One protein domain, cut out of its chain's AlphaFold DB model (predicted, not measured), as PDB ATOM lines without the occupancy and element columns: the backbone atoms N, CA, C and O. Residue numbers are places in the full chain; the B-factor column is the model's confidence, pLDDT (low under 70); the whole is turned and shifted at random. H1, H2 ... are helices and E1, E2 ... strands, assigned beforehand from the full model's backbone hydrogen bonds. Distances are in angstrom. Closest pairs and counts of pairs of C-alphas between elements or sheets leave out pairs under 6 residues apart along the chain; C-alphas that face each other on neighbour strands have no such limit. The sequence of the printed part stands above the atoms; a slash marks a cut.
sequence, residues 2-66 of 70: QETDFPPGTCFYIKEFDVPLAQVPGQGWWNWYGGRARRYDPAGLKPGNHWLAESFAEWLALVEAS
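AT A GLANCE: This is residues 2 to 66 of the 70 residues of an uncharacterized protein of Pseudomonas mendocina (UniProt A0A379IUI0). A small twisted sheet, ordered E3, E2, E1, E4 and antiparallel throughout, has helix H1 packed over one face, making two layers. A long loop, residues 32 to 49, joins its two edge strands. The printed part has 65 residues, with four named strands, then one named helix; the class is mixed, under half of the residues being in named elements. It is compact, radius of gyration of the C-alphas 10.7 A, spanning 28 by 28 by 21 A.

HOW THE PARTS SIT: E1, residues 11 to 15, and E2, residues 19 to 24, form a hairpin, with N 13 and O 21 2.8 A apart. E2 and E3, residues 28 to 31, form another, N 22 and O 30 2.8 A apart, giving a meander, each strand the antiparallel neighbour of the one before. E4, residues 50 to 52, is antiparallel to E1, N 14 and O 51 2.9 A apart, giving a Greek key, the fourth strand beside the first. H1, residues 56 to 66, is over E2 and E1 at a height over the sheet of 8.7 A, its closest C-alphas to E2 being Trp 59 and Pro 20, 6.0 A. Every O i to N i+4 pair in H1 is within hydrogen-bond range.

IN THESE COORDINATES: E1 begins at C-alpha 11 (-41.763, 46.552, -48.461) and measures 12.8 A, E2 15.8 A, E3 10.5 A, E4 7.2 A. H1, 15.5 A, ends at C-alpha 66 (-51.124, 56.091, -34.443).

THE WHOLE: The farthest C-alphas, of Thr 4 and Pro 47, are 28.7 A apart. The printed part has no cut; the link E3 to E4 is long. No printed residue is under 70 in pLDDT.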
ATOM      1  N   GLN A   2     -45.494  59.995 -48.801       94.56
ATOM      2  CA  GLN A   2     -45.796  59.390 -50.094       94.56
ATOM      3  C   GLN A   2     -44.924  58.147 -50.280       94.56
ATOM      4  O   GLN A   2     -43.828  58.073 -49.728       94.56
ATOM      5  N   GLU A   3     -45.376  57.178 -51.077       95.19
ATOM      6  CA  GLU A   3     -44.608  55.950 -51.334       95.19
ATOM      7  C   GLU A   3     -43.241  56.257 -51.968       95.19
ATOM      8  O   GLU A   3     -42.235  55.640 -51.630       95.19
ATOM      9  N   THR A   4     -43.177  57.291 -52.810       96.75
ATOM     10  CA  THR A   4     -41.943  57.760 -53.458       96.75
ATOM     11  C   THR A   4     -40.940  58.410 -52.504       96.75
ATOM     12  O   THR A   4     -39.819  58.692 -52.919       96.75
ATOM     13  N   ASP A   5     -41.314  58.651 -51.242       95.44
ATOM     14  CA  ASP A   5     -40.378  59.099 -50.205       95.44
ATOM     15  C   ASP A   5     -39.476  57.941 -49.723       95.44
ATOM     16  O   ASP A   5     -38.479  58.173 -49.033       95.44
ATOM     17  N   PHE A   6     -39.805  56.692 -50.080       96.38
ATOM     18  CA  PHE A   6     -39.057  55.493 -49.707       96.38
ATOM     19  C   PHE A   6     -38.173  54.987 -50.858       96.38
ATOM     20  O   PHE A   6     -38.540  55.101 -52.029       96.38
ATOM     21  N   PRO A   7     -37.008  54.376 -50.557       96.88
ATOM     22  CA  PRO A   7     -36.186  53.742 -51.580       96.88
ATOM     23  C   PRO A   7     -36.967  52.683 -52.376       96.88
ATOM     24  O   PRO A   7     -37.735  51.922 -51.772       96.88
ATOM     25  N   PRO A   8     -36.734  52.560 -53.697       96.69
ATOM     26  CA  PRO A   8     -37.318  51.492 -54.500       96.69
ATOM     27  C   PRO A   8     -37.050  50.111 -53.891       96.69
ATOM     28  O   PRO A   8     -35.935  49.821 -53.455       96.69
ATOM     29  N   GLY A   9     -38.079  49.263 -53.866       96.31
ATOM     30  CA  GLY A   9     -38.017  47.935 -53.247       96.31
ATOM     31  C   GLY A   9     -38.283  47.920 -51.740       96.31
ATOM     32  O   GLY A   9     -38.127  46.873 -51.118       96.31
ATOM     33  N   THR A  10     -38.676  49.049 -51.142       98.19
ATOM     34  CA  THR A  10     -39.204  49.061 -49.771       98.19
ATOM     35  C   THR A  10     -40.491  48.248 -49.701       98.19
ATOM     36  O   THR A  10     -41.410  48.459 -50.488       98.19
ATOM     37  N   CYS A  11     -40.560  47.326 -48.742       98.31
ATOM     38  CA  CYS A  11     -41.763  46.552 -48.461       98.31
ATOM     39  C   CYS A  11     -42.431  47.073 -47.186       98.31
ATOM     40  O   CYS A  11     -41.769  47.259 -46.162       98.31
ATOM     41  N   PHE A  12     -43.744  47.271 -47.240       98.38
ATOM     42  CA  PHE A  12     -44.545  47.762 -46.122       98.38
ATOM     43  C   PHE A  12     -45.256  46.598 -45.443       98.38
ATOM     44  O   PHE A  12     -45.881  45.772 -46.105       98.38
ATOM     45  N   TYR A  13     -45.137  46.523 -44.124       98.50
ATOM     46  CA  TYR A  13     -45.679  45.448 -43.305       98.50
ATOM     47  C   TYR A  13     -46.534  46.011 -42.179       98.50
ATOM     48  O   TYR A  13     -46.283  47.104 -41.669       98.50
ATOM     49  N   ILE A  14     -47.499  45.215 -41.744       98.31
ATOM     50  CA  ILE A  14     -48.308  45.463 -40.557       98.31
ATOM     51  C   ILE A  14     -47.946  44.377 -39.554       98.31
ATOM     52  O   ILE A  14     -48.011  43.192 -39.880       98.31
ATOM     53  N   LYS A  15     -47.514  44.772 -38.353       97.88
ATOM     54  CA  LYS A  15     -47.279  43.854 -37.233       97.88
ATOM     55  C   LYS A  15     -48.443  43.918 -36.249       97.88
ATOM     56  O   LYS A  15     -48.917  44.996 -35.902       97.88
ATOM     57  N   GLU A  16     -48.807  42.740 -35.749       94.38
ATOM     58  CA  GLU A  16     -49.937  42.437 -34.876       94.38
ATOM     59  C   GLU A  16     -51.254  42.857 -35.494       94.38
ATOM     60  O   GLU A  16     -51.932  41.961 -35.958       94.38
ATOM     61  N   PHE A  17     -51.573  44.150 -35.544       93.44
ATOM     62  CA  PHE A  17     -52.744  44.703 -36.240       93.44
ATOM     63  C   PHE A  17     -52.567  46.186 -36.605       93.44
ATOM     64  O   PHE A  17     -53.220  46.675 -37.520       93.44
ATOM     65  N   ASP A  18     -51.701  46.906 -35.890       95.69
ATOM     66  CA  ASP A  18     -51.654  48.370 -35.898       95.69
ATOM     67  C   ASP A  18     -50.234  48.950 -35.898       95.69
ATOM     68  O   ASP A  18     -50.070  50.169 -35.840       95.69
ATOM     69  N   VAL A  19     -49.194  48.112 -35.972       97.12
ATOM     70  CA  VAL A  19     -47.804  48.577 -35.986       97.12
ATOM     71  C   VAL A  19     -47.302  48.662 -37.432       97.12
ATOM     72  O   VAL A  19     -46.957  47.625 -38.012       97.12
ATOM     73  N   PRO A  20     -47.213  49.870 -38.027       98.12
ATOM     74  CA  PRO A  20     -46.706  50.046 -39.380       98.12
ATOM     75  C   PRO A  20     -45.181  49.880 -39.403       98.12
ATOM     76  O   PRO A  20     -44.430  50.672 -38.824       98.12
ATOM     77  N   LEU A  21     -44.711  48.844 -40.097       98.44
ATOM     78  CA  LEU A  21     -43.294  48.559 -40.313       98.44
ATOM     79  C   LEU A  21     -42.906  48.760 -41.783       98.44
ATOM     80  O   LEU A  21     -43.690  48.479 -42.682       98.44
ATOM     81  N   ALA A  22     -41.678  49.196 -42.038       98.38
ATOM     82  CA  ALA A  22     -41.089  49.254 -43.372       98.38
ATOM     83  C   ALA A  22     -39.770  48.472 -43.390       98.38
ATOM     84  O   ALA A  22     -38.878  48.729 -42.578       98.38
ATOM     85  N   GLN A  23     -39.636  47.529 -44.320       98.31
ATOM     86  CA  GLN A  23     -38.382  46.844 -44.616       98.31
ATOM     87  C   GLN A  23     -37.709  47.566 -45.784       98.31
ATOM     88  O   GLN A  23     -38.123  47.437 -46.935       98.31
ATOM     89  N   VAL A  24     -36.670  48.339 -45.483       97.88
ATOM     90  CA  VAL A  24     -35.963  49.171 -46.459       97.88
ATOM     91  C   VAL A  24     -34.708  48.432 -46.951       97.88
ATOM     92  O   VAL A  24     -33.860  48.062 -46.123       97.88
ATOM     93  N   PRO A  25     -34.534  48.225 -48.273       97.25
ATOM     94  CA  PRO A  25     -33.364  47.557 -48.835       97.25
ATOM     95  C   PRO A  25     -32.050  48.181 -48.359       97.25
ATOM     96  O   PRO A  25     -31.870  49.397 -48.388       97.25
ATOM     97  N   GLY A  26     -31.132  47.343 -47.870       96.50
ATOM     98  CA  GLY A  26     -29.828  47.776 -47.351       96.50
ATOM     99  C   GLY A  26     -29.859  48.545 -46.021       96.50
ATOM    100  O   GLY A  26     -28.796  48.806 -45.465       96.50
ATOM    101  N   GLN A  27     -31.037  48.882 -45.479       95.94
ATOM    102  CA  GLN A  27     -31.176  49.643 -44.227       95.94
ATOM    103  C   GLN A  27     -31.887  48.863 -43.110       95.94
ATOM    104  O   GLN A  27     -31.743  49.212 -41.938       95.94
ATOM    105  N   GLY A  28     -32.618  47.800 -43.454       97.06
ATOM    106  CA  GLY A  28     -33.294  46.929 -42.494       97.06
ATOM    107  C   GLY A  28     -34.703  47.403 -42.139       97.06
ATOM    108  O   GLY A  28     -35.389  48.007 -42.961       97.06
ATOM    109  N   TRP A  29     -35.147  47.081 -40.923       98.25
ATOM    110  CA  TRP A  29     -36.523  47.293 -40.477       98.25
ATOM    111  C   TRP A  29     -36.700  48.605 -39.716       98.25
ATOM    112  O   TRP A  29     -35.884  48.980 -38.867       98.25
ATOM    113  N   TRP A  30     -37.817  49.270 -39.988       98.31
ATOM    114  CA  TRP A  30     -38.191  50.544 -39.392       98.31
ATOM    115  C   TRP A  30     -39.630  50.499 -38.901       98.31
ATOM    116  O   TRP A  30     -40.516  50.067 -39.628       98.31
ATOM    117  N   ASN A  31     -39.859  50.971 -37.683       97.94
ATOM    118  CA  ASN A  31     -41.178  51.183 -37.109       97.94
ATOM    119  C   ASN A  31     -41.590  52.642 -37.318       97.94
ATOM    120  O   ASN A  31     -40.820  53.552 -37.001       97.94
ATOM    121  N   TRP A  32     -42.794  52.844 -37.840       97.81
ATOM    122  CA  TRP A  32     -43.374  54.153 -38.125       97.81
ATOM    123  C   TRP A  32     -44.547  54.524 -37.214       97.81
ATOM    124  O   TRP A  32     -45.177  55.559 -37.422       97.81
ATOM    125  N   TYR A  33     -44.820  53.733 -36.176       96.94
ATOM    126  CA  TYR A  33     -45.818  54.058 -35.163       96.94
ATOM    127  C   TYR A  33     -45.493  55.409 -34.495       96.94
ATOM    128  O   TYR A  33     -44.368  55.664 -34.032       96.94
ATOM    129  N   GLY A  34     -46.489  56.291 -34.454       95.94
ATOM    130  CA  GLY A  34     -46.367  57.687 -34.040       95.94
ATOM    131  C   GLY A  34     -45.755  58.600 -35.110       95.94
ATOM    132  O   GLY A  34     -45.173  59.627 -34.769       95.94
ATOM    133  N   GLY A  35     -45.792  58.213 -36.390       95.31
ATOM    134  CA  GLY A  35     -45.384  59.048 -37.531       95.31
ATOM    135  C   GLY A  35     -43.888  59.306 -37.688       95.31
ATOM    136  O   GLY A  35     -43.478  59.977 -38.635       95.31
ATOM    137  N   ARG A  36     -43.048  58.776 -36.794       94.25
ATOM    138  CA  ARG A  36     -41.594  58.963 -36.830       94.25
ATOM    139  C   ARG A  36     -40.874  57.628 -36.924       94.25
ATOM    140  O   ARG A  36     -41.009  56.789 -36.036       94.25
ATOM    141  N   ALA A  37     -40.037  57.502 -37.953       96.31
ATOM    142  CA  ALA A  37     -39.195  56.338 -38.174       96.31
ATOM    143  C   ALA A  37     -38.274  56.063 -36.976       96.31
ATOM    144  O   ALA A  37     -37.497  56.921 -36.543       96.31
ATOM    145  N   ARG A  38     -38.332  54.834 -36.471       97.38
ATOM    146  CA  ARG A  38     -37.438  54.290 -35.444       97.38
ATOM    147  C   ARG A  38     -36.887  52.965 -35.939       97.38
ATOM    148  O   ARG A  38     -37.629  52.183 -36.528       97.38
ATOM    149  N   ARG A  39     -35.602  52.689 -35.702       97.44
ATOM    150  CA  ARG A  39     -35.051  51.366 -36.023       97.44
ATOM    151  C   ARG A  39     -35.833  50.291 -35.282       97.44
ATOM    152  O   ARG A  39     -36.145  50.453 -34.104       97.44
ATOM    153  N   TYR A  40     -36.130  49.215 -35.991       97.19
ATOM    154  CA  TYR A  40     -36.860  48.082 -35.462       97.19
ATOM    155  C   TYR A  40     -35.974  46.838 -35.501       97.19
ATOM    156  O   TYR A  40     -35.330  46.558 -36.510       97.19
ATOM    157  N   ASP A  41     -35.933  46.106 -34.390       95.56
ATOM    158  CA  ASP A  41     -35.259  44.814 -34.315       95.56
ATOM    159  C   ASP A  41     -36.209  43.712 -34.819       95.56
ATOM    160  O   ASP A  41     -37.247  43.467 -34.190       95.56
ATOM    161  N   PRO A  42     -35.889  43.027 -35.933       94.88
ATOM    162  CA  PRO A  42     -36.741  41.978 -36.473       94.88
ATOM    163  C   PRO A  42     -36.798  40.714 -35.605       94.88
ATOM    164  O   PRO A  42     -37.612  39.846 -35.904       94.88
ATOM    165  N   ALA A  43     -36.015  40.590 -34.524       94.94
ATOM    166  CA  ALA A  43     -36.116  39.459 -33.594       94.94
ATOM    167  C   ALA A  43     -37.527  39.293 -32.984       94.94
ATOM    168  O   ALA A  43     -37.896  38.202 -32.544       94.94
ATOM    169  N   GLY A  44     -38.334  40.363 -32.975       88.25
ATOM    170  CA  GLY A  44     -39.740  40.340 -32.559       88.25
ATOM    171  C   GLY A  44     -40.737  39.858 -33.626       88.25
ATOM    172  O   GLY A  44     -41.913  39.653 -33.306       88.25
ATOM    173  N   LEU A  45     -40.305  39.676 -34.878       95.44
ATOM    174  CA  LEU A  45     -41.142  39.168 -35.965       95.44
ATOM    175  C   LEU A  45     -41.215  37.645 -35.887       95.44
ATOM    176  O   LEU A  45     -40.214  36.940 -35.996       95.44
ATOM    177  N   LYS A  46     -42.425  37.135 -35.691       94.44
ATOM    178  CA  LYS A  46     -42.731  35.708 -35.609       94.44
ATOM    179  C   LYS A  46     -43.656  35.330 -36.764       94.44
ATOM    180  O   LYS A  46     -44.433  36.171 -37.223       94.44
ATOM    181  N   PRO A  47     -43.630  34.072 -37.226       93.38
ATOM    182  CA  PRO A  47     -44.636  33.594 -38.164       93.38
ATOM    183  C   PRO A  47     -46.051  33.906 -37.648       93.38
ATOM    184  O   PRO A  47     -46.379  33.580 -36.508       93.38
ATOM    185  N   GLY A  48     -46.857  34.580 -38.471       95.56
ATOM    186  CA  GLY A  48     -48.250  34.913 -38.162       95.56
ATOM    187  C   GLY A  48     -48.488  36.185 -37.340       95.56
ATOM    188  O   GLY A  48     -49.645  36.515 -37.117       95.56
ATOM    189  N   ASN A  49     -47.450  36.916 -36.904       96.88
ATOM    190  CA  ASN A  49     -47.634  38.200 -36.205       96.88
ATOM    191  C   ASN A  49     -47.360  39.432 -37.075       96.88
ATOM    192  O   ASN A  49     -47.346  40.541 -36.552       96.88
ATOM    193  N   HIS A  50     -47.077  39.247 -38.361       97.62
ATOM    194  CA  HIS A  50     -46.901  40.329 -39.317       97.62
ATOM    195  C   HIS A  50     -47.203  39.838 -40.732       97.62
ATOM    196  O   HIS A  50     -47.066  38.647 -41.025       97.62
ATOM    197  N   TRP A  51     -47.599  40.755 -41.602       97.81
ATOM    198  CA  TRP A  51     -47.894  40.488 -43.008       97.81
ATOM    199  C   TRP A  51     -47.605  41.724 -43.855       97.81
ATOM    200  O   TRP A  51     -47.479  42.828 -43.324       97.81
ATOM    201  N   LEU A  52     -47.440  41.526 -45.163       98.00
ATOM    202  CA  LEU A  52     -47.342  42.635 -46.108       98.00
ATOM    203  C   LEU A  52     -48.655  43.411 -46.097       98.00
ATOM    204  O   LEU A  52     -49.716  42.799 -46.176       98.00
ATOM    205  N   ALA A  53     -48.567  44.735 -46.030       98.00
ATOM    206  CA  ALA A  53     -49.720  45.578 -46.291       98.00
ATOM    207  C   ALA A  53     -50.203  45.328 -47.729       98.00
ATOM    208  O   ALA A  53     -49.393  45.202 -48.652       98.00
ATOM    209  N   GLU A  54     -51.515  45.277 -47.923       97.44
ATOM    210  CA  GLU A  54     -52.146  45.126 -49.234       97.44
ATOM    211  C   GLU A  54     -51.871  46.343 -50.124       97.44
ATOM    212  O   GLU A  54     -51.867  46.245 -51.352       97.44
ATOM    213  N   SER A  55     -51.622  47.505 -49.510       98.00
ATOM    214  CA  SER A  55     -51.230  48.727 -50.209       98.00
ATOM    215  C   SER A  55     -50.448  49.690 -49.314       98.00
ATOM    216  O   SER A  55     -50.549  49.657 -48.085       98.00
ATOM    217  N   PHE A  56     -49.726  50.630 -49.934       97.94
ATOM    218  CA  PHE A  56     -49.128  51.752 -49.206       97.94
ATOM    219  C   PHE A  56     -50.183  52.593 -48.468       97.94
ATOM    220  O   PHE A  56     -49.924  53.076 -47.370       97.94
ATOM    221  N   ALA A  57     -51.384  52.741 -49.041       98.19
ATOM    222  CA  ALA A  57     -52.471  53.507 -48.434       98.19
ATOM    223  C   ALA A  57     -52.978  52.877 -47.125       98.19
ATOM    224  O   ALA A  57     -53.194  53.596 -46.153       98.19
ATOM    225  N   GLU A  58     -53.117  51.547 -47.075       97.88
ATOM    226  CA  GLU A  58     -53.459  50.820 -45.843       97.88
ATOM    227  C   GLU A  58     -52.401  51.057 -44.759       97.88
ATOM    228  O   GLU A  58     -52.711  51.431 -43.629       97.88
ATOM    229  N   TRP A  59     -51.129  50.897 -45.126       98.25
ATOM    230  CA  TRP A  59     -50.018  51.111 -44.210       98.25
ATOM    231  C   TRP A  59     -49.955  52.560 -43.697       98.25
ATOM    232  O   TRP A  59     -49.777  52.788 -42.499       98.25
ATOM    233  N   LEU A  60     -50.152  53.546 -44.581       97.94
ATOM    234  CA  LEU A  60     -50.161  54.966 -44.228       97.94
ATOM    235  C   LEU A  60     -51.319  55.304 -43.281       97.94
ATOM    236  O   LEU A  60     -51.113  56.058 -42.330       97.94
ATOM    237  N   ALA A  61     -52.497  54.706 -43.479       97.31
ATOM    238  CA  ALA A  61     -53.639  54.906 -42.593       97.31
ATOM    239  C   ALA A  61     -53.328  54.493 -41.143       97.31
ATOM    240  O   ALA A  61     -53.755  55.168 -40.208       97.31
ATOM    241  N   LEU A  62     -52.528  53.439 -40.930       97.62
ATOM    242  CA  LEU A  62     -52.077  53.046 -39.588       97.62
ATOM    243  C   LEU A  62     -51.078  54.038 -38.987       97.62
ATOM    244  O   LEU A  62     -51.156  54.355 -37.798       97.62
ATOM    245  N   VAL A  63     -50.156  54.567 -39.800       97.62
ATOM    246  CA  VAL A  63     -49.244  55.634 -39.360       97.62
ATOM    247  C   VAL A  63     -50.051  56.843 -38.887       97.62
ATOM    248  O   VAL A  63     -49.822  57.335 -37.783       97.62
ATOM    249  N   GLU A  64     -51.028  57.283 -39.677       96.62
ATOM    250  CA  GLU A  64     -51.894  58.417 -39.347       96.62
ATOM    251  C   GLU A  64     -52.766  58.146 -38.114       96.62
ATOM    252  O   GLU A  64     -52.859  58.996 -37.229       96.62
ATOM    253  N   ALA A  65     -53.341  56.946 -37.993       96.00
ATOM    254  CA  ALA A  65     -54.124  56.555 -36.822       96.00
ATOM    255  C   ALA A  65     -53.288  56.573 -35.531       96.00
ATOM    256  O   ALA A  65     -53.767  57.030 -34.490       96.00
ATOM    257  N   SER A  66     -52.028  56.133 -35.599       95.44
ATOM    258  CA  SER A  66     -51.124  56.091 -34.443       95.44
ATOM    259  C   SER A  66     -50.697  57.473 -33.929       95.44
ATOM    260  O   SER A  66     -50.323  57.597 -32.764       95.44
TER     261      SER A  66